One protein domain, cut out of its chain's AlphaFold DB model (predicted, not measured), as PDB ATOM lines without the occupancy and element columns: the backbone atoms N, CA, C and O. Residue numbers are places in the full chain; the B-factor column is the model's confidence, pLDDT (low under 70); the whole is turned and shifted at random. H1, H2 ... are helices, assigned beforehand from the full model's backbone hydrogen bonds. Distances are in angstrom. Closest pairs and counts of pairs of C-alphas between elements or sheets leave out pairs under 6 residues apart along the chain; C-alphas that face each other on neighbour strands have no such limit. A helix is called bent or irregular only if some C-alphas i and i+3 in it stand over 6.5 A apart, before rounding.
ATOM      1  N   ALA A   2     -31.377 -46.154 -23.620       50.53
ATOM      2  CA  ALA A   2     -32.084 -46.383 -22.346       50.53
ATOM      3  C   ALA A   2     -31.675 -45.487 -21.149       50.53
ATOM      4  O   ALA A   2     -32.360 -45.493 -20.135       50.53
ATOM      5  N   SER A   3     -30.596 -44.702 -21.250       65.25
ATOM      6  CA  SER A   3     -30.117 -43.783 -20.202       65.25
ATOM      7  C   SER A   3     -30.521 -42.309 -20.395       65.25
ATOM      8  O   SER A   3     -30.269 -41.479 -19.517       65.25
ATOM      9  N   LEU A   4     -31.134 -41.953 -21.531       71.94
ATOM     10  CA  LEU A   4     -31.638 -40.600 -21.787       71.94
ATOM     11  C   LEU A   4     -33.100 -40.475 -21.342       71.94
ATOM     12  O   LEU A   4     -33.898 -41.378 -21.574       71.94
ATOM     13  N   ARG A   5     -33.463 -39.328 -20.768       78.81
ATOM     14  CA  ARG A   5     -34.853 -38.910 -20.562       78.81
ATOM     15  C   ARG A   5     -35.570 -38.828 -21.905       78.81
ATOM     16  O   ARG A   5     -34.936 -38.569 -22.931       78.81
ATOM     17  N   TRP A   6     -36.879 -39.038 -21.904       75.06
ATOM     18  CA  TRP A   6     -37.658 -39.156 -23.136       75.06
ATOM     19  C   TRP A   6     -37.549 -37.902 -24.023       75.06
ATOM     20  O   TRP A   6     -37.382 -38.036 -25.231       75.06
ATOM     21  N   GLU A   7     -37.499 -36.693 -23.448       77.19
ATOM     22  CA  GLU A   7     -37.336 -35.441 -24.204       77.19
ATOM     23  C   GLU A   7     -35.989 -35.393 -24.929       77.19
ATOM     24  O   GLU A   7     -35.862 -34.839 -26.019       77.19
ATOM     25  N   LYS A   8     -34.959 -35.980 -24.311       84.38
ATOM     26  CA  LYS A   8     -33.612 -36.071 -24.875       84.38
ATOM     27  C   LYS A   8     -33.510 -37.145 -25.944       84.38
ATOM     28  O   LYS A   8     -32.810 -36.937 -26.928       84.38
ATOM     29  N   GLN A   9     -34.228 -38.253 -25.787       81.44
ATOM     30  CA  GLN A   9     -34.356 -39.253 -26.845       81.44
ATOM     31  C   GLN A   9     -35.072 -38.668 -28.067       81.44
ATOM     32  O   GLN A   9     -34.583 -38.835 -29.181       81.44
ATOM     33  N   LEU A  10     -36.164 -37.928 -27.852       80.25
ATOM     34  CA  LEU A  10     -36.887 -37.233 -28.915       80.25
ATOM     35  C   LEU A  10     -35.987 -36.214 -29.616       80.25
ATOM     36  O   LEU A  10     -35.834 -36.285 -30.829       80.25
ATOM     37  N   HIS A  11     -35.327 -35.328 -28.863       86.00
ATOM     38  CA  HIS A  11     -34.410 -34.344 -29.439       86.00
ATOM     39  C   HIS A  11     -33.312 -35.013 -30.282       86.00
ATOM     40  O   HIS A  11     -33.043 -34.596 -31.408       86.00
ATOM     41  N   TYR A  12     -32.718 -36.096 -29.776       88.19
ATOM     42  CA  TYR A  12     -31.721 -36.877 -30.501       88.19
ATOM     43  C   TYR A  12     -32.284 -37.475 -31.802       88.19
ATOM     44  O   TYR A  12     -31.670 -37.341 -32.864       88.19
ATOM     45  N   ALA A  13     -33.456 -38.112 -31.732       87.38
ATOM     46  CA  ALA A  13     -34.115 -38.746 -32.870       87.38
ATOM     47  C   ALA A  13     -34.541 -37.730 -33.936       87.38
ATOM     48  O   ALA A  13     -34.279 -37.945 -35.114       87.38
ATOM     49  N   GLU A  14     -35.108 -36.589 -33.540       86.19
ATOM     50  CA  GLU A  14     -35.480 -35.505 -34.454       86.19
ATOM     51  C   GLU A  14     -34.272 -34.999 -35.233       86.19
ATOM     52  O   GLU A  14     -34.312 -34.874 -36.458       86.19
ATOM     53  N   ARG A  15     -33.172 -34.725 -34.530       88.81
ATOM     54  CA  ARG A  15     -31.957 -34.171 -35.128       88.81
ATOM     55  C   ARG A  15     -31.277 -35.173 -36.053       88.81
ATOM     56  O   ARG A  15     -30.908 -34.807 -37.169       88.81
ATOM     57  N   LEU A  16     -31.140 -36.432 -35.625       88.06
ATOM     58  CA  LEU A  16     -30.548 -37.469 -36.467       88.06
ATOM     59  C   LEU A  16     -31.450 -37.882 -37.626       88.06
ATOM     60  O   LEU A  16     -30.943 -38.106 -38.722       88.06
ATOM     61  N   GLY A  17     -32.763 -37.944 -37.429       86.06
ATOM     62  CA  GLY A  17     -33.726 -38.168 -38.504       86.06
ATOM     63  C   GLY A  17     -33.601 -37.097 -39.585       86.06
ATOM     64  O   GLY A  17     -33.427 -37.437 -40.751       86.06
ATOM     65  N   LYS A  18     -33.564 -35.815 -39.188       82.81
ATOM     66  CA  LYS A  18     -33.426 -34.670 -40.104       82.81
ATOM     67  C   LYS A  18     -32.129 -34.693 -40.919       82.81
ATOM     68  O   LYS A  18     -32.184 -34.435 -42.114       82.81
ATOM     69  N   ILE A  19     -30.982 -35.011 -40.306       83.88
ATOM     70  CA  ILE A  19     -29.689 -35.001 -41.023       83.88
ATOM     71  C   ILE A  19     -29.405 -36.302 -41.791       83.88
ATOM     72  O   ILE A  19     -28.778 -36.263 -42.845       83.88
ATOM     73  N   THR A  20     -29.838 -37.464 -41.285       83.56
ATOM     74  CA  THR A  20     -29.474 -38.771 -41.872       83.56
ATOM     75  C   THR A  20     -30.554 -39.390 -42.756       83.56
ATOM     76  O   THR A  20     -30.240 -40.276 -43.554       83.56
ATOM     77  N   GLY A  21     -31.823 -39.010 -42.577       79.94
ATOM     78  CA  GLY A  21     -32.968 -39.666 -43.214       79.94
ATOM     79  C   GLY A  21     -33.161 -41.137 -42.816       79.94
ATOM     80  O   GLY A  21     -33.867 -41.874 -43.499       79.94
ATOM     81  N   GLN A  22     -32.502 -41.630 -41.759       85.25
ATOM     82  CA  GLN A  22     -32.628 -43.037 -41.375       85.25
ATOM     83  C   GLN A  22     -33.983 -43.305 -40.717       85.25
ATOM     84  O   GLN A  22     -34.298 -42.742 -39.665       85.25
ATOM     85  N   LYS A  23     -34.721 -44.265 -41.285       84.69
ATOM     86  CA  LYS A  23     -36.057 -44.683 -40.839       84.69
ATOM     87  C   LYS A  23     -36.159 -44.925 -39.330       84.69
ATOM     88  O   LYS A  23     -37.074 -44.428 -38.700       84.69
ATOM     89  N   LYS A  24     -35.167 -45.578 -38.711       88.06
ATOM     90  CA  LYS A  24     -35.174 -45.858 -37.261       88.06
ATOM     91  C   LYS A  24     -35.303 -44.610 -36.370       88.06
ATOM     92  O   LYS A  24     -35.797 -44.723 -35.255       88.06
ATOM     93  N   TYR A  25     -34.813 -43.453 -36.826       88.25
ATOM     94  CA  TYR A  25     -34.954 -42.187 -36.103       88.25
ATOM     95  C   TYR A  25     -36.279 -41.507 -36.445       88.25
ATOM     96  O   TYR A  25     -36.934 -40.970 -35.564       88.25
ATOM     97  N   LEU A  26     -36.699 -41.578 -37.707       83.06
ATOM     98  CA  LEU A  26     -37.953 -40.992 -38.174       83.06
ATOM     99  C   LEU A  26     -39.179 -41.698 -37.587       83.06
ATOM    100  O   LEU A  26     -40.058 -41.020 -37.076       83.06
ATOM    101  N   ASP A  27     -39.177 -43.031 -37.515       86.12
ATOM    102  CA  ASP A  27     -40.231 -43.822 -36.868       86.12
ATOM    103  C   ASP A  27     -40.423 -43.401 -35.397       86.12
ATOM    104  O   ASP A  27     -41.532 -43.450 -34.866       86.12
ATOM    105  N   GLN A  28     -39.350 -42.987 -34.708       85.06
ATOM    106  CA  GLN A  28     -39.445 -42.466 -33.339       85.06
ATOM    107  C   GLN A  28     -40.086 -41.079 -33.303       85.06
ATOM    108  O   GLN A  28     -40.898 -40.817 -32.419       85.06
ATOM    109  N   VAL A  29     -39.746 -40.205 -34.254       82.56
ATOM    110  CA  VAL A  29     -40.354 -38.874 -34.382       82.56
ATOM    111  C   VAL A  29     -41.843 -39.004 -34.696       82.56
ATOM    112  O   VAL A  29     -42.662 -38.440 -33.977       82.56
ATOM    113  N   GLU A  30     -42.206 -39.799 -35.704       84.12
ATOM    114  CA  GLU A  30     -43.591 -40.016 -36.142       84.12
ATOM    115  C   GLU A  30     -44.484 -40.539 -35.013       84.12
ATOM    116  O   GLU A  30     -45.594 -40.042 -34.822       84.12
ATOM    117  N   ARG A  31     -43.984 -41.476 -34.194       85.81
ATOM    118  CA  ARG A  31     -44.710 -41.983 -33.014       85.81
ATOM    119  C   ARG A  31     -45.030 -40.903 -31.984       85.81
ATOM    120  O   ARG A  31     -45.973 -41.066 -31.216       85.81
ATOM    121  N   LEU A  32     -44.245 -39.831 -31.941       82.38
ATOM    122  CA  LEU A  32     -44.364 -38.770 -30.944       82.38
ATOM    123  C   LEU A  32     -45.136 -37.554 -31.465       82.38
ATOM    124  O   LEU A  32     -45.575 -36.735 -30.658       82.38
ATOM    125  N   ILE A  33     -45.389 -37.461 -32.775       87.38
ATOM    126  CA  ILE A  33     -46.192 -36.385 -33.375       87.38
ATOM    127  C   ILE A  33     -47.566 -36.225 -32.710       87.38
ATOM    128  O   ILE A  33     -47.894 -35.094 -32.349       87.38
ATOM    129  N   PRO A  34     -48.361 -37.286 -32.452       90.12
ATOM    130  CA  PRO A  34     -49.652 -37.119 -31.784       90.12
ATOM    131  C   PRO A  34     -49.533 -36.442 -30.412       90.12
ATOM    132  O   PRO A  34     -50.348 -35.586 -30.071       90.12
ATOM    133  N   GLN A  35     -48.486 -36.775 -29.649       89.12
ATOM    134  CA  GLN A  35     -48.214 -36.156 -28.353       89.12
ATOM    135  C   GLN A  35     -47.784 -34.691 -28.509       89.12
ATOM    136  O   GLN A  35     -48.260 -33.840 -27.761       89.12
ATOM    137  N   GLN A  36     -46.934 -34.372 -29.491       89.38
ATOM    138  CA  GLN A  36     -46.536 -32.987 -29.767       89.38
ATOM    139  C   GLN A  36     -47.733 -32.117 -30.173       89.38
ATOM    140  O   GLN A  36     -47.898 -31.016 -29.652       89.38
ATOM    141  N   MET A  37     -48.607 -32.626 -31.047       92.62
ATOM    142  CA  MET A  37     -49.826 -31.925 -31.460       92.62
ATOM    143  C   MET A  37     -50.801 -31.742 -30.291       92.62
ATOM    144  O   MET A  37     -51.421 -30.688 -30.169       92.62
ATOM    145  N   HIS A  38     -50.930 -32.746 -29.417       94.00
ATOM    146  CA  HIS A  38     -51.740 -32.633 -28.206       94.00
ATOM    147  C   HIS A  38     -51.211 -31.535 -27.274       94.00
ATOM    148  O   HIS A  38     -51.979 -30.674 -26.845       94.00
ATOM    149  N   GLU A  39     -49.900 -31.507 -27.017       94.00
ATOM    150  CA  GLU A  39     -49.281 -30.462 -26.197       94.00
ATOM    151  C   GLU A  39     -49.399 -29.070 -26.831       94.00
ATOM    152  O   GLU A  39     -49.668 -28.106 -26.114       94.00
ATOM    153  N   ALA A  40     -49.265 -28.946 -28.157       95.31
ATOM    154  CA  ALA A  40     -49.491 -27.682 -28.860       95.31
ATOM    155  C   ALA A  40     -50.915 -27.156 -28.615       95.31
ATOM    156  O   ALA A  40     -51.081 -26.007 -28.212       95.31
ATOM    157  N   LYS A  41     -51.939 -28.008 -28.763       96.06
ATOM    158  CA  LYS A  41     -53.342 -27.640 -28.499       96.06
ATOM    159  C   LYS A  41     -53.586 -27.268 -27.038       96.06
ATOM    160  O   LYS A  41     -54.240 -26.264 -26.765       96.06
ATOM    161  N   ARG A  42     -53.033 -28.041 -26.098       96.12
ATOM    162  CA  ARG A  42     -53.131 -27.755 -24.657       96.12
ATOM    163  C   ARG A  42     -52.535 -26.388 -24.326       96.12
ATOM    164  O   ARG A  42     -53.170 -25.590 -23.643       96.12
ATOM    165  N   LEU A  43     -51.330 -26.106 -24.819       96.50
ATOM    166  CA  LEU A  43     -50.651 -24.833 -24.574       96.50
ATOM    167  C   LEU A  43     -51.351 -23.668 -25.281       96.50
ATOM    168  O   LEU A  43     -51.418 -22.591 -24.703       96.50
ATOM    169  N   CYS A  44     -51.927 -23.883 -26.467       96.38
ATOM    170  CA  CYS A  44     -52.768 -22.895 -27.143       96.38
ATOM    171  C   CYS A  44     -53.941 -22.454 -26.262       96.38
ATOM    172  O   CYS A  44     -54.139 -21.261 -26.054       96.38
ATOM    173  N   ALA A  45     -54.669 -23.413 -25.679       95.69
ATOM    174  CA  ALA A  45     -55.770 -23.114 -24.766       95.69
ATOM    175  C   ALA A  45     -55.298 -22.317 -23.537       95.69
ATOM    176  O   ALA A  45     -55.983 -21.390 -23.105       95.69
ATOM    177  N   LEU A  46     -54.112 -22.626 -22.999       96.00
ATOM    178  CA  LEU A  46     -53.509 -21.875 -21.891       96.00
ATOM    179  C   LEU A  46     -53.114 -20.445 -22.283       96.00
ATOM    180  O   LEU A  46     -53.277 -19.539 -21.474       96.00
ATOM    181  N   LEU A  47     -52.628 -20.214 -23.507       94.62
ATOM    182  CA  LEU A  47     -52.306 -18.863 -23.990       94.62
ATOM    183  C   LEU A  47     -53.545 -17.955 -24.037       94.62
ATOM    184  O   LEU A  47     -53.422 -16.756 -23.809       94.62
ATOM    185  N   THR A  48     -54.724 -18.531 -24.282       90.06
ATOM    186  CA  THR A  48     -56.019 -17.826 -24.302       90.06
ATOM    187  C   THR A  48     -56.747 -17.820 -22.952       90.06
ATOM    188  O   THR A  48     -57.875 -17.344 -22.861       90.06
ATOM    189  N   SER A  49     -56.150 -18.398 -21.907       91.94
ATOM    190  CA  SER A  49     -56.783 -18.582 -20.597       91.94
ATOM    191  C   SER A  49     -55.770 -18.379 -19.461       91.94
ATOM    192  O   SER A  49     -54.835 -17.587 -19.590       91.94
ATOM    193  N   ASP A  50     -55.958 -19.046 -18.319       93.31
ATOM    194  CA  ASP A  50     -55.019 -18.963 -17.202       93.31
ATOM    195  C   ASP A  50     -53.809 -19.885 -17.415       93.31
ATOM    196  O   ASP A  50     -53.862 -21.102 -17.234       93.31
ATOM    197  N   TRP A  51     -52.678 -19.274 -17.753       94.50
ATOM    198  CA  TRP A  51     -51.388 -19.937 -17.915       94.50
ATOM    199  C   TRP A  51     -50.529 -19.949 -16.640       94.50
ATOM    200  O   TRP A  51     -49.434 -20.524 -16.637       94.50
ATOM    201  N   SER A  52     -50.969 -19.295 -15.560       92.81
ATOM    202  CA  SER A  52     -50.120 -18.954 -14.413       92.81
ATOM    203  C   SER A  52     -49.543 -20.182 -13.706       92.81
ATOM    204  O   SER A  52     -48.357 -20.201 -13.358       92.81
ATOM    205  N   GLN A  53     -50.345 -21.235 -13.533       94.38
ATOM    206  CA  GLN A  53     -49.911 -22.457 -12.859       94.38
ATOM    207  C   GLN A  53     -48.904 -23.254 -13.699       94.38
ATOM    208  O   GLN A  53     -47.869 -23.672 -13.175       94.38
ATOM    209  N   GLU A  54     -49.149 -23.412 -15.003       94.62
ATOM    210  CA  GLU A  54     -48.195 -24.063 -15.914       94.62
ATOM    211  C   GLU A  54     -46.875 -23.280 -15.952       94.62
ATOM    212  O   GLU A  54     -45.797 -23.871 -15.879       94.62
ATOM    213  N   ALA A  55     -46.933 -21.945 -15.992       94.44
ATOM    214  CA  ALA A  55     -45.734 -21.117 -16.009       94.44
ATOM    215  C   ALA A  55     -44.915 -21.246 -14.716       94.44
ATOM    216  O   ALA A  55     -43.687 -21.301 -14.789       94.44
ATOM    217  N   LYS A  56     -45.557 -21.370 -13.544       93.94
ATOM    218  CA  LYS A  56     -44.866 -21.656 -12.271       93.94
ATOM    219  C   LYS A  56     -44.135 -22.998 -12.311       93.94
ATOM    220  O   LYS A  56     -42.964 -23.063 -11.936       93.94
ATOM    221  N   VAL A  57     -44.800 -24.049 -12.797       93.56
ATOM    222  CA  VAL A  57     -44.202 -25.390 -12.940       93.56
ATOM    223  C   VAL A  57     -43.010 -25.347 -13.900       93.56
ATOM    224  O   VAL A  57     -41.932 -25.855 -13.587       93.56
ATOM    225  N   LEU A  58     -43.170 -24.681 -15.045       91.94
ATOM    226  CA  LEU A  58     -42.100 -24.510 -16.022       91.94
ATOM    227  C   LEU A  58     -40.922 -23.728 -15.452       91.94
ATOM    228  O   LEU A  58     -39.781 -24.161 -15.615       91.94
ATOM    229  N   LEU A  59     -41.177 -22.620 -14.757       92.75
ATOM    230  CA  LEU A  59     -40.139 -21.795 -14.154       92.75
ATOM    231  C   LEU A  59     -39.329 -22.583 -13.118       92.75
ATOM    232  O   LEU A  59     -38.103 -22.499 -13.123       92.75
ATOM    233  N   ALA A  60     -39.987 -23.402 -12.292       90.62
ATOM    234  CA  ALA A  60     -39.323 -24.264 -11.312       90.62
ATOM    235  C   ALA A  60     -38.398 -25.317 -11.956       90.62
ATOM    236  O   ALA A  60     -37.431 -25.759 -11.340       90.62
ATOM    237  N   SER A  61     -38.656 -25.697 -13.212       85.94
ATOM    238  CA  SER A  61     -37.826 -26.647 -13.964       85.94
ATOM    239  C   SER A  61     -36.596 -26.017 -14.637       85.94
ATOM    240  O   SER A  61     -35.719 -26.736 -15.133       85.94
ATOM    241  N   VAL A  62     -36.501 -24.679 -14.678       83.88
ATOM    242  CA  VAL A  62     -35.389 -23.978 -15.333       83.88
ATOM    243  C   VAL A  62     -34.118 -24.134 -14.500       83.88
ATOM    244  O   VAL A  62     -33.951 -23.517 -13.452       83.88
ATOM    245  N   LYS A  63     -33.175 -24.936 -15.000       77.19
ATOM    246  CA  LYS A  63     -31.848 -25.087 -14.389       77.19
ATOM    247  C   LYS A  63     -30.972 -23.856 -14.645       77.19
ATOM    248  O   LYS A  63     -30.919 -23.355 -15.771       77.19
ATOM    249  N   VAL A  64     -30.223 -23.445 -13.622       73.94
ATOM    250  CA  VAL A  64     -29.136 -22.459 -13.731       73.94
ATOM    251  C   VAL A  64     -27.826 -23.227 -13.821       73.94
ATOM    252  O   VAL A  64     -27.416 -23.850 -12.848       73.94
ATOM    253  N   LEU A  65     -27.186 -23.232 -14.987       69.50
ATOM    254  CA  LEU A  65     -25.927 -23.952 -15.198       69.50
ATOM    255  C   LEU A  65     -24.760 -22.999 -15.475       69.50
ATOM    256  O   LEU A  65     -23.610 -23.362 -15.244       69.50
ATOM    257  N   LYS A  66     -25.032 -21.796 -15.994       70.25
ATOM    258  CA  LYS A  66     -24.018 -20.817 -16.413       70.25
ATOM    259  C   LYS A  66     -24.449 -19.387 -16.057       70.25
ATOM    260  O   LYS A  66     -25.644 -19.125 -15.964       70.25
ATOM    261  N   PRO A  67     -23.517 -18.421 -15.931       65.88
ATOM    262  CA  PRO A  67     -23.857 -17.017 -15.680       65.88
ATOM    263  C   PRO A  67     -24.876 -16.428 -16.670       65.88
ATOM    264  O   PRO A  67     -25.786 -15.723 -16.248       65.88
ATOM    265  N   ALA A  68     -24.797 -16.800 -17.955       68.38
ATOM    266  CA  ALA A  68     -25.755 -16.387 -18.987       68.38
ATOM    267  C   ALA A  68     -27.201 -16.878 -18.738       68.38
ATOM    268  O   ALA A  68     -28.146 -16.318 -19.293       68.38
ATOM    269  N   ASP A  69     -27.402 -17.891 -17.885       80.19
ATOM    270  CA  ASP A  69     -28.739 -18.348 -17.496       80.19
ATOM    271  C   ASP A  69     -29.440 -17.370 -16.543       80.19
ATOM    272  O   ASP A  69     -30.664 -17.423 -16.439       80.19
ATOM    273  N   LYS A  70     -28.706 -16.458 -15.883       84.62
ATOM    274  CA  LYS A  70     -29.292 -15.457 -14.977       84.62
ATOM    275  C   LYS A  70     -30.263 -14.534 -15.712       84.62
ATOM    276  O   LYS A  70     -31.417 -14.453 -15.310       84.62
ATOM    277  N   LEU A  71     -29.840 -13.960 -16.843       87.69
ATOM    278  CA  LEU A  71     -30.683 -13.093 -17.682       87.69
ATOM    279  C   LEU A  71     -31.957 -13.806 -18.149       87.69
ATOM    280  O   LEU A  71     -33.047 -13.241 -18.136       87.69
ATOM    281  N   LYS A  72     -31.831 -15.080 -18.532       90.38
ATOM    282  CA  LYS A  72     -32.963 -15.926 -18.926       90.38
ATOM    283  C   LYS A  72     -33.949 -16.136 -17.776       90.38
ATOM    284  O   LYS A  72     -35.153 -16.090 -17.992       90.38
ATOM    285  N   ILE A  73     -33.459 -16.377 -16.563       91.38
ATOM    286  CA  ILE A  73     -34.317 -16.580 -15.389       91.38
ATOM    287  C   ILE A  73     -34.982 -15.274 -14.969       91.38
ATOM    288  O   ILE A  73     -36.161 -15.287 -14.639       91.38
ATOM    289  N   GLU A  74     -34.256 -14.160 -14.999       92.75
ATOM    290  CA  GLU A  74     -34.809 -12.829 -14.737       92.75
ATOM    291  C   GLU A  74     -35.929 -12.499 -15.726       92.75
ATOM    292  O   GLU A  74     -37.013 -12.106 -15.296       92.75
ATOM    293  N   LEU A  75     -35.716 -12.765 -17.020       94.69
ATOM    294  CA  LEU A  75     -36.755 -12.649 -18.045       94.69
ATOM    295  C   LEU A  75     -37.977 -13.515 -17.715       94.69
ATOM    296  O   LEU A  75     -39.101 -13.038 -17.767       94.69
ATOM    297  N   TYR A  76     -37.786 -14.791 -17.379       95.31
ATOM    298  CA  TYR A  76     -38.917 -15.684 -17.109       95.31
ATOM    299  C   TYR A  76     -39.622 -15.408 -15.784       95.31
ATOM    300  O   TYR A  76     -40.782 -15.773 -15.637       95.31
ATOM    301  N   LYS A  77     -38.956 -14.768 -14.823       94.75
ATOM    302  CA  LYS A  77     -39.603 -14.273 -13.605       94.75
ATOM    303  C   LYS A  77     -40.445 -13.033 -13.884       94.75
ATOM    304  O   LYS A  77     -41.513 -12.905 -13.296       94.75
ATOM    305  N   SER A  78     -39.975 -12.134 -14.751       96.12
ATOM    306  CA  SER A  78     -40.691 -10.899 -15.086       96.12
ATOM    307  C   SER A  78     -41.809 -11.108 -16.108       96.12
ATOM    308  O   SER A  78     -42.830 -10.430 -16.033       96.12
ATOM    309  N   ASP A  79     -41.654 -12.062 -17.028       96.44
ATOM    310  CA  ASP A  79     -42.654 -12.412 -18.040       96.44
ATOM    311  C   ASP A  79     -42.773 -13.947 -18.197       96.44
ATOM    312  O   ASP A  79     -42.315 -14.520 -19.194       96.44
ATOM    313  N   PRO A  80     -43.379 -14.658 -17.218       95.75
ATOM    314  CA  PRO A  80     -43.484 -16.121 -17.252       95.75
ATOM    315  C   PRO A  80     -44.325 -16.649 -18.421       95.75
ATOM    316  O   PRO A  80     -44.152 -17.796 -18.832       95.75
ATOM    317  N   TYR A  81     -45.178 -15.808 -19.011       96.19
ATOM    318  CA  TYR A  81     -45.925 -16.111 -20.231       96.19
ATOM    319  C   TYR A  81     -45.007 -16.555 -21.384       96.19
ATOM    320  O   TYR A  81     -45.347 -17.462 -22.144       96.19
ATOM    321  N   LEU A  82     -43.788 -16.004 -21.476       97.44
ATOM    322  CA  LEU A  82     -42.813 -16.405 -22.495       97.44
ATOM    323  C   LEU A  82     -42.416 -17.886 -22.405       97.44
ATOM    324  O   LEU A  82     -42.086 -18.483 -23.427       97.44
ATOM    325  N   LEU A  83     -42.460 -18.510 -21.221       96.06
ATOM    326  CA  LEU A  83     -42.204 -19.951 -21.093       96.06
ATOM    327  C   LEU A  83     -43.246 -20.773 -21.853       96.06
ATOM    328  O   LEU A  83     -42.891 -21.751 -22.514       96.06
ATOM    329  N   ILE A  84     -44.507 -20.349 -21.784       97.31
ATOM    330  CA  ILE A  84     -45.634 -20.988 -22.463       97.31
ATOM    331  C   ILE A  84     -45.500 -20.778 -23.964       97.31
ATOM    332  O   ILE A  84     -45.509 -21.755 -24.706       97.31
ATOM    333  N   VAL A  85     -45.252 -19.537 -24.400       98.00
ATOM    334  CA  VAL A  85     -45.036 -19.188 -25.813       98.00
ATOM    335  C   VAL A  85     -43.908 -20.013 -26.427       98.00
ATOM    336  O   VAL A  85     -44.097 -20.640 -27.466       98.00
ATOM    337  N   PHE A  86     -42.737 -20.064 -25.784       97.44
ATOM    338  CA  PHE A  86     -41.601 -20.811 -26.327       97.44
ATOM    339  C   PHE A  86     -41.871 -22.312 -26.397       97.44
ATOM    340  O   PHE A  86     -41.423 -22.963 -27.340       97.44
ATOM    341  N   ARG A  87     -42.580 -22.874 -25.413       95.31
ATOM    342  CA  ARG A  87     -42.933 -24.297 -25.419       95.31
ATOM    343  C   ARG A  87     -43.982 -24.601 -26.488       95.31
ATOM    344  O   ARG A  87     -43.819 -25.572 -27.221       95.31
ATOM    345  N   PHE A  88     -44.997 -23.750 -26.609       97.38
ATOM    346  CA  PHE A  88     -46.040 -23.832 -27.625       97.38
ATOM    347  C   PHE A  88     -45.439 -23.805 -29.031       97.38
ATOM    348  O   PHE A  88     -45.584 -24.774 -29.773       97.38
ATOM    349  N   LEU A  89     -44.679 -22.756 -29.365       97.50
ATOM    350  CA  LEU A  89     -44.083 -22.601 -30.695       97.50
ATOM    351  C   LEU A  89     -43.083 -23.716 -31.018       97.50
ATOM    352  O   LEU A  89     -42.962 -24.110 -32.176       97.50
ATOM    353  N   TRP A  90     -42.400 -24.275 -30.013       93.31
ATOM    354  CA  TRP A  90     -41.541 -25.442 -30.215       93.31
ATOM    355  C   TRP A  90     -42.338 -26.681 -30.648       93.31
ATOM    356  O   TRP A  90     -41.947 -27.335 -31.615       93.31
ATOM    357  N   PHE A  91     -43.451 -26.997 -29.979       93.50
ATOM    358  CA  PHE A  91     -44.304 -28.126 -30.366       93.50
ATOM    359  C   PHE A  91     -44.984 -27.904 -31.714       93.50
ATOM    360  O   PHE A  91     -45.011 -28.817 -32.542       93.50
ATOM    361  N   VAL A  92     -45.486 -26.687 -31.943       94.75
ATOM    362  CA  VAL A  92     -46.103 -26.283 -33.207       94.75
ATOM    363  C   VAL A  92     -45.142 -26.529 -34.359       94.75
ATOM    364  O   VAL A  92     -45.465 -27.241 -35.306       94.75
ATOM    365  N   TYR A  93     -43.931 -25.987 -34.253       92.19
ATOM    366  CA  TYR A  93     -43.000 -26.005 -35.363       92.19
ATOM    367  C   TYR A  93     -42.429 -27.396 -35.636       92.19
ATOM    368  O   TYR A  93     -42.323 -27.788 -36.795       92.19
ATOM    369  N   ASN A  94     -42.108 -28.184 -34.602       86.12
ATOM    370  CA  ASN A  94     -41.641 -29.556 -34.827       86.12
ATOM    371  C   ASN A  94     -42.735 -30.451 -35.412       86.12
ATOM    372  O   ASN A  94     -42.441 -31.218 -36.326       86.12
ATOM    373  N   SER A  95     -43.989 -30.288 -34.980       88.56
ATOM    374  CA  SER A  95     -45.117 -31.003 -35.585       88.56
ATOM    375  C   SER A  95     -45.320 -30.595 -37.044       88.56
ATOM    376  O   SER A  95     -45.505 -31.453 -37.910       88.56
ATOM    377  N   TRP A  96     -45.247 -29.293 -37.336       90.69
ATOM    378  CA  TRP A  96     -45.405 -28.758 -38.687       90.69
ATOM    379  C   TRP A  96     -44.293 -29.222 -39.629       90.69
ATOM    380  O   TRP A  96     -44.589 -29.646 -40.737       90.69
ATOM    381  N   LEU A  97     -43.030 -29.253 -39.189       83.62
ATOM    382  CA  LEU A  97     -41.916 -29.729 -40.024       83.62
ATOM    383  C   LEU A  97     -42.147 -31.146 -40.568       83.62
ATOM    384  O   LEU A  97     -41.717 -31.446 -41.678       83.62
ATOM    385  N   VAL A  98     -42.832 -31.996 -39.800       82.38
ATOM    386  CA  VAL A  98     -43.137 -33.380 -40.188       82.38
ATOM    387  C   VAL A  98     -44.444 -33.483 -40.966       82.38
ATOM    388  O   VAL A  98     -44.513 -34.175 -41.976       82.38
ATOM    389  N   THR A  99     -45.494 -32.818 -40.487       86.94
ATOM    390  CA  THR A  99     -46.864 -33.027 -40.980       86.94
ATOM    391  C   THR A  99     -47.317 -32.009 -42.015       86.94
ATOM    392  O   THR A  99     -48.297 -32.266 -42.710       86.94
ATOM    393  N   GLN A 100     -46.642 -30.858 -42.088       88.88
ATOM    394  CA  GLN A 100     -47.038 -29.669 -42.850       88.88
ATOM    395  C   GLN A 100     -48.465 -29.196 -42.522       88.88
ATOM    396  O   GLN A 100     -49.158 -28.618 -43.355       88.88
ATOM    397  N   LYS A 101     -48.928 -29.465 -41.294       90.50
ATOM    398  CA  LYS A 101     -50.242 -29.066 -40.783       90.50
ATOM    399  C   LYS A 101     -50.066 -28.154 -39.584       90.50
ATOM    400  O   LYS A 101     -49.209 -28.414 -38.741       90.50
ATOM    401  N   ASP A 102     -50.904 -27.127 -39.498       92.38
ATOM    402  CA  ASP A 102     -51.038 -26.322 -38.289       92.38
ATOM    403  C   ASP A 102     -51.674 -27.181 -37.178       92.38
ATOM    404  O   ASP A 102     -52.815 -27.639 -37.323       92.38
ATOM    405  N   PRO A 103     -50.948 -27.472 -36.083       90.56
ATOM    406  CA  PRO A 103     -51.491 -28.280 -35.006       90.56
ATOM    407  C   PRO A 103     -52.426 -27.496 -34.076       90.56
ATOM    408  O   PRO A 103     -53.190 -28.138 -33.347       90.56
ATOM    409  N   ALA A 104     -52.356 -26.160 -34.057       94.31
ATOM    410  CA  ALA A 104     -53.055 -25.311 -33.099       94.31
ATOM    411  C   ALA A 104     -53.159 -23.849 -33.600       94.31
ATOM    412  O   ALA A 104     -52.313 -23.031 -33.239       94.31
ATOM    413  N   PRO A 105     -54.214 -23.514 -34.366       94.06
ATOM    414  CA  PRO A 105     -54.425 -22.166 -34.888       94.06
ATOM    415  C   PRO A 105     -54.493 -21.103 -33.789       94.06
ATOM    416  O   PRO A 105     -55.090 -21.329 -32.734       94.06
ATOM    417  N   LEU A 106     -53.926 -19.929 -34.064       95.62
ATOM    418  CA  LEU A 106     -53.977 -18.756 -33.190       95.62
ATOM    419  C   LEU A 106     -54.818 -17.643 -33.817       95.62
ATOM    420  O   LEU A 106     -54.828 -17.480 -35.033       95.62
ATOM    421  N   ALA A 107     -55.485 -16.859 -32.970       96.19
ATOM    422  CA  ALA A 107     -56.126 -15.614 -33.378       96.19
ATOM    423  C   ALA A 107     -55.086 -14.497 -33.607       96.19
ATOM    424  O   ALA A 107     -53.996 -14.517 -33.022       96.19
ATOM    425  N   ASP A 108     -55.429 -13.523 -34.451       97.00
ATOM    426  CA  ASP A 108     -54.516 -12.458 -34.895       97.00
ATOM    427  C   ASP A 108     -54.005 -11.576 -33.742       97.00
ATOM    428  O   ASP A 108     -52.828 -11.223 -33.697       97.00
ATOM    429  N   ASP A 109     -54.860 -11.274 -32.766       96.88
ATOM    430  CA  ASP A 109     -54.520 -10.494 -31.569       96.88
ATOM    431  C   ASP A 109     -53.472 -11.203 -30.692       96.88
ATOM    432  O   ASP A 109     -52.546 -10.589 -30.143       96.88
ATOM    433  N   LEU A 110     -53.578 -12.528 -30.598       96.88
ATOM    434  CA  LEU A 110     -52.624 -13.361 -29.885       96.88
ATOM    435  C   LEU A 110     -51.298 -13.467 -30.648       96.88
ATOM    436  O   LEU A 110     -50.231 -13.379 -30.028       96.88
ATOM    437  N   LEU A 111     -51.346 -13.595 -31.979       98.06
ATOM    438  CA  LEU A 111     -50.160 -13.540 -32.838       98.06
ATOM    439  C   LEU A 111     -49.427 -12.204 -32.682       98.06
ATOM    440  O   LEU A 111     -48.205 -12.197 -32.500       98.06
ATOM    441  N   GLU A 112     -50.146 -11.081 -32.672       98.00
ATOM    442  CA  GLU A 112     -49.567  -9.756 -32.453       98.00
ATOM    443  C   GLU A 112     -48.918  -9.651 -31.064       98.00
ATOM    444  O   GLU A 112     -47.742  -9.288 -30.944       98.00
ATOM    445  N   THR A 113     -49.636 -10.056 -30.013       97.69
ATOM    446  CA  THR A 113     -49.140 -10.037 -28.627       97.69
ATOM    447  C   THR A 113     -47.854 -10.854 -28.471       97.69
ATOM    448  O   THR A 113     -46.881 -10.409 -27.846       97.69
ATOM    449  N   ILE A 114     -47.820 -12.058 -29.050       98.25
ATOM    450  CA  ILE A 114     -46.637 -12.922 -29.059       98.25
ATOM    451  C   ILE A 114     -45.491 -12.239 -29.810       98.25
ATOM    452  O   ILE A 114     -44.379 -12.163 -29.281       98.25
ATOM    453  N   SER A 115     -45.759 -11.697 -30.998       98.50
ATOM    454  CA  SER A 115     -44.766 -11.021 -31.842       98.50
ATOM    455  C   SER A 115     -44.089  -9.864 -31.106       98.50
ATOM    456  O   SER A 115     -42.858  -9.797 -31.037       98.50
ATOM    457  N   GLN A 116     -44.882  -8.995 -30.473       98.12
ATOM    458  CA  GLN A 116     -44.380  -7.861 -29.698       98.12
ATOM    459  C   GLN A 116     -43.495  -8.320 -28.530       98.12
ATOM    460  O   GLN A 116     -42.415  -7.769 -28.317       98.12
ATOM    461  N   LYS A 117     -43.906  -9.356 -27.784       98.06
ATOM    462  CA  LYS A 117     -43.128  -9.897 -26.655       98.06
ATOM    463  C   LYS A 117     -41.812 -10.543 -27.093       98.06
ATOM    464  O   LYS A 117     -40.795 -10.361 -26.415       98.06
ATOM    465  N   LEU A 118     -41.816 -11.268 -28.212       98.25
ATOM    466  CA  LEU A 118     -40.625 -11.907 -28.776       98.25
ATOM    467  C   LEU A 118     -39.572 -10.880 -29.205       98.25
ATOM    468  O   LEU A 118     -38.383 -11.087 -28.962       98.25
ATOM    469  N   LEU A 119     -40.006  -9.766 -29.800       98.06
ATOM    470  CA  LEU A 119     -39.122  -8.737 -30.352       98.06
ATOM    471  C   LEU A 119     -38.635  -7.697 -29.331       98.06
ATOM    472  O   LEU A 119     -37.808  -6.850 -29.680       98.06
ATOM    473  N   LYS A 120     -39.071  -7.769 -28.065       97.69
ATOM    474  CA  LYS A 120     -38.494  -6.945 -26.989       97.69
ATOM    475  C   LYS A 120     -36.984  -7.174 -26.896       97.69
ATOM    476  O   LYS A 120     -36.502  -8.310 -26.933       97.69
ATOM    477  N   LYS A 121     -36.223  -6.088 -26.726       95.50
ATOM    478  CA  LYS A 121     -34.753  -6.129 -26.638       95.50
ATOM    479  C   LYS A 121     -34.286  -7.033 -25.501       95.50
ATOM    480  O   LYS A 121     -33.314  -7.764 -25.661       95.50
ATOM    481  N   GLU A 122     -34.988  -7.007 -24.377       94.31
ATOM    482  CA  GLU A 122     -34.729  -7.818 -23.187       94.31
ATOM    483  C   GLU A 122     -34.919  -9.307 -23.497       94.31
ATOM    484  O   GLU A 122     -34.050 -10.120 -23.178       94.31
ATOM    485  N   THR A 123     -35.997  -9.657 -24.209       96.62
ATOM    486  CA  THR A 123     -36.265 -11.026 -24.665       96.62
ATOM    487  C   THR A 123     -35.163 -11.526 -25.599       96.62
ATOM    488  O   THR A 123     -34.589 -12.595 -25.376       96.62
ATOM    489  N   VAL A 124     -34.806 -10.729 -26.612       96.00
ATOM    490  CA  VAL A 124     -33.748 -11.078 -27.574       96.00
ATOM    491  C   VAL A 124     -32.384 -11.211 -26.886       96.00
ATOM    492  O   VAL A 124     -31.653 -12.157 -27.172       96.00
ATOM    493  N   ARG A 125     -32.035 -10.323 -25.945       93.19
ATOM    494  CA  ARG A 125     -30.775 -10.409 -25.179       93.19
ATOM    495  C   ARG A 125     -30.681 -11.697 -24.363       93.19
ATOM    496  O   ARG A 125     -29.646 -12.367 -24.369       93.19
ATOM    497  N   ALA A 126     -31.755 -12.047 -23.663       92.19
ATOM    498  CA  ALA A 126     -31.744 -13.161 -22.727       92.19
ATOM    499  C   ALA A 126     -31.840 -14.531 -23.416       92.19
ATOM    500  O   ALA A 126     -31.230 -15.490 -22.945       92.19
ATOM    501  N   VAL A 127     -32.595 -14.649 -24.519       93.75
ATOM    502  CA  VAL A 127     -32.913 -15.948 -25.147       93.75
ATOM    503  C   VAL A 127     -32.958 -15.904 -26.681       93.75
ATOM    504  O   VAL A 127     -33.815 -16.528 -27.306       93.75
ATOM    505  N   SER A 128     -32.008 -15.207 -27.306       95.50
ATOM    506  CA  SER A 128     -31.972 -14.943 -28.756       95.50
ATOM    507  C   SER A 128     -32.245 -16.155 -29.662       95.50
ATOM    508  O   SER A 128     -33.023 -16.041 -30.603       95.50
ATOM    509  N   SER A 129     -31.673 -17.334 -29.382       95.62
ATOM    510  CA  SER A 129     -31.920 -18.542 -30.192       95.62
ATOM    511  C   SER A 129     -33.359 -19.043 -30.119       95.62
ATOM    512  O   SER A 129     -33.894 -19.540 -31.110       95.62
ATOM    513  N   ARG A 130     -34.016 -18.899 -28.960       96.25
ATOM    514  CA  ARG A 130     -35.438 -19.235 -28.812       96.25
ATOM    515  C   ARG A 130     -36.308 -18.257 -29.583       96.25
ATOM    516  O   ARG A 130     -37.270 -18.699 -30.204       96.25
ATOM    517  N   VAL A 131     -35.947 -16.973 -29.584       98.25
ATOM    518  CA  VAL A 131     -36.633 -15.962 -30.396       98.25
ATOM    519  C   VAL A 131     -36.474 -16.276 -31.881       98.25
ATOM    520  O   VAL A 131     -37.485 -16.369 -32.559       98.25
ATOM    521  N   ALA A 132     -35.258 -16.566 -32.357       98.06
ATOM    522  CA  ALA A 132     -35.024 -16.962 -33.748       98.06
ATOM    523  C   ALA A 132     -35.909 -18.151 -34.158       98.06
ATOM    524  O   ALA A 132     -36.663 -18.048 -35.119       98.06
ATOM    525  N   ASN A 133     -35.893 -19.251 -33.391       97.19
ATOM    526  CA  ASN A 133     -36.759 -20.407 -33.669       97.19
ATOM    527  C   ASN A 133     -38.248 -20.031 -33.689       97.19
ATOM    528  O   ASN A 133     -38.993 -20.534 -34.521       97.19
ATOM    529  N   SER A 134     -38.674 -19.159 -32.774       98.25
ATOM    530  CA  SER A 134     -40.069 -18.725 -32.657       98.25
ATOM    531  C   SER A 134     -40.499 -17.855 -33.835       98.25
ATOM    532  O   SER A 134     -41.593 -18.042 -34.347       98.25
ATOM    533  N   CYS A 135     -39.638 -16.953 -34.312       98.12
ATOM    534  CA  CYS A 135     -39.902 -16.153 -35.508       98.12
ATOM    535  C   CYS A 135     -40.071 -17.040 -36.746       98.12
ATOM    536  O   CYS A 135     -41.002 -16.825 -37.510       98.12
ATOM    537  N   TYR A 136     -39.238 -18.074 -36.906       96.50
ATOM    538  CA  TYR A 136     -39.407 -19.040 -37.996       96.50
ATOM    539  C   TYR A 136     -40.666 -19.898 -37.838       96.50
ATOM    540  O   TYR A 136     -41.342 -20.151 -38.826       96.50
ATOM    541  N   ALA A 137     -41.012 -20.318 -36.617       96.62
ATOM    542  CA  ALA A 137     -42.271 -21.016 -36.362       96.62
ATOM    543  C   ALA A 137     -43.473 -20.158 -36.785       96.62
ATOM    544  O   ALA A 137     -44.364 -20.637 -37.479       96.62
ATOM    545  N   LEU A 138     -43.463 -18.880 -36.401       97.88
ATOM    546  CA  LEU A 138     -44.517 -17.927 -36.731       97.88
ATOM    547  C   LEU A 138     -44.617 -17.661 -38.236       97.88
ATOM    548  O   LEU A 138     -45.716 -17.662 -38.785       97.88
ATOM    549  N   GLU A 139     -43.481 -17.514 -38.912       96.50
ATOM    550  CA  GLU A 139     -43.443 -17.301 -40.358       96.50
ATOM    551  C   GLU A 139     -43.908 -18.536 -41.136       96.50
ATOM    552  O   GLU A 139     -44.709 -18.414 -42.054       96.50
ATOM    553  N   LYS A 140     -43.440 -19.733 -40.766       93.94
ATOM    554  CA  LYS A 140     -43.732 -20.964 -41.514       93.94
ATOM    555  C   LYS A 140     -45.127 -21.523 -41.271       93.94
ATOM    556  O   LYS A 140     -45.700 -22.110 -42.180       93.94
ATOM    557  N   VAL A 141     -45.652 -21.372 -40.059       96.38
ATOM    558  CA  VAL A 141     -46.929 -21.988 -39.673       96.38
ATOM    559  C   VAL A 141     -48.077 -20.995 -39.816       96.38
ATOM    560  O   VAL A 141     -49.132 -21.361 -40.320       96.38
ATOM    561  N   TYR A 142     -47.864 -19.738 -39.414       97.06
ATOM    562  CA  TYR A 142     -48.920 -18.722 -39.342       97.06
ATOM    563  C   TYR A 142     -48.724 -17.566 -40.332       97.06
ATOM    564  O   TYR A 142     -49.479 -16.602 -40.292       97.06
ATOM    565  N   ASN A 143     -47.725 -17.637 -41.221       96.56
ATOM    566  CA  ASN A 143     -47.416 -16.589 -42.200       96.56
ATOM    567  C   ASN A 143     -47.142 -15.205 -41.575       96.56
ATOM    568  O   ASN A 143     -47.423 -14.181 -42.194       96.56
ATOM    569  N   VAL A 144     -46.571 -15.157 -40.363       97.62
ATOM    570  CA  VAL A 144     -46.194 -13.899 -39.691       97.62
ATOM    571  C   VAL A 144     -44.690 -13.628 -39.885       97.62
ATOM    572  O   VAL A 144     -43.864 -14.277 -39.235       97.62
ATOM    573  N   PRO A 145     -44.289 -12.677 -40.755       96.62
ATOM    574  CA  PRO A 145     -42.893 -12.499 -41.166       96.62
ATOM    575  C   PRO A 145     -42.078 -11.715 -40.124       96.62
ATOM    576  O   PRO A 145     -41.911 -10.499 -40.214       96.62
ATOM    577  N   LEU A 146     -41.553 -12.402 -39.105       97.25
ATOM    578  CA  LEU A 146     -40.795 -11.759 -38.016       97.25
ATOM    579  C   LEU A 146     -39.275 -11.897 -38.118       97.25
ATOM    580  O   LEU A 146     -38.569 -11.276 -37.321       97.25
ATOM    581  N   VAL A 147     -38.747 -12.710 -39.038       96.25
ATOM    582  CA  VAL A 147     -37.305 -13.005 -39.089       96.25
ATOM    583  C   VAL A 147     -36.479 -11.739 -39.344       96.25
ATOM    584  O   VAL A 147     -35.472 -11.520 -38.666       96.25
TER     585      VAL A 147
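Overview. This is residues 2 to 147 of the 286 residues of an uncharacterized protein of Microgenomates group bacterium RIFCSPHIGHO2_01_FULL_45_11 (UniProt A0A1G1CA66). Going from the first printed residue, you meet H1 packed on H2a at one end of the domain's longest axis, while the long helix H5 runs through the middle between H2b and H7. H3 and H4 sit at H5's first end, and H6 folds back on H7. The 146 printed residues include seven named helices, H1 to H7, and no named strand: the class is all helix, with mostly crossed packing. The whole is compact, radius of gyration of the C-alphas 15.5 A, spanning 42 by 36 by 28 A.

Arrangement. Start at H1, residues 6 to 20, which touches H2a, residues 23 to 31, at Ala 13 and Tyr 25, their closest C-alphas, 4.8 A apart. H2b, residues 34 to 47, touches H5, residues 81 to 99; the closest C-alphas, Ala 40 and Phe 88, are 5.3 A apart. H3, residues 52 to 60, touches residues 81 to 84 of H5 alone, about perpendicular at 87 degrees; the closest C-alphas, Ala 55 and Leu 83, are 6.3 A apart. H4, residues 69 to 78, forms a hairpin with H3; they only just touch, with 3 pairs of C-alphas within 8 A, closest Leu 59 and Tyr 76, 6.9 A. H6, residues 108 to 119, forms a hairpin with H7, residues 121 to 142, whose closest C-alphas are Leu 118 and Val 131, 5.9 A. H7 touches H5, closest C-alphas Tyr 93 and Ala 137, 5.1 A. H1 and H5 are apart. Every O i to N i+4 pair is within hydrogen-bond range in H1, H2b, H3, H4 and H6, against 4 of 5 in H2a, 14 of 15 in H5 and 16 of 18 in H7.

Along the chain. Find C-alpha 6 at (-37.658, -39.156, -23.136), where H1 begins its 20.4 A. H2, assigned as one helix by its hydrogen bonds, is bent: C-alphas 31 and 34 are 7.0 A apart. H5 is 26.8 A long. H7 is irregular, C-alphas 126 and 129 being 9.2 A apart, and ends at C-alpha 142, (-48.920, -18.722, -39.342).

Size, cuts and confidence. The C-alphas farthest apart, Ala 2 and Asp 109, are 43.3 A apart. The printed part has no cut and no long link. Residues 2, 3, 65, 67 and 68 are under pLDDT 70.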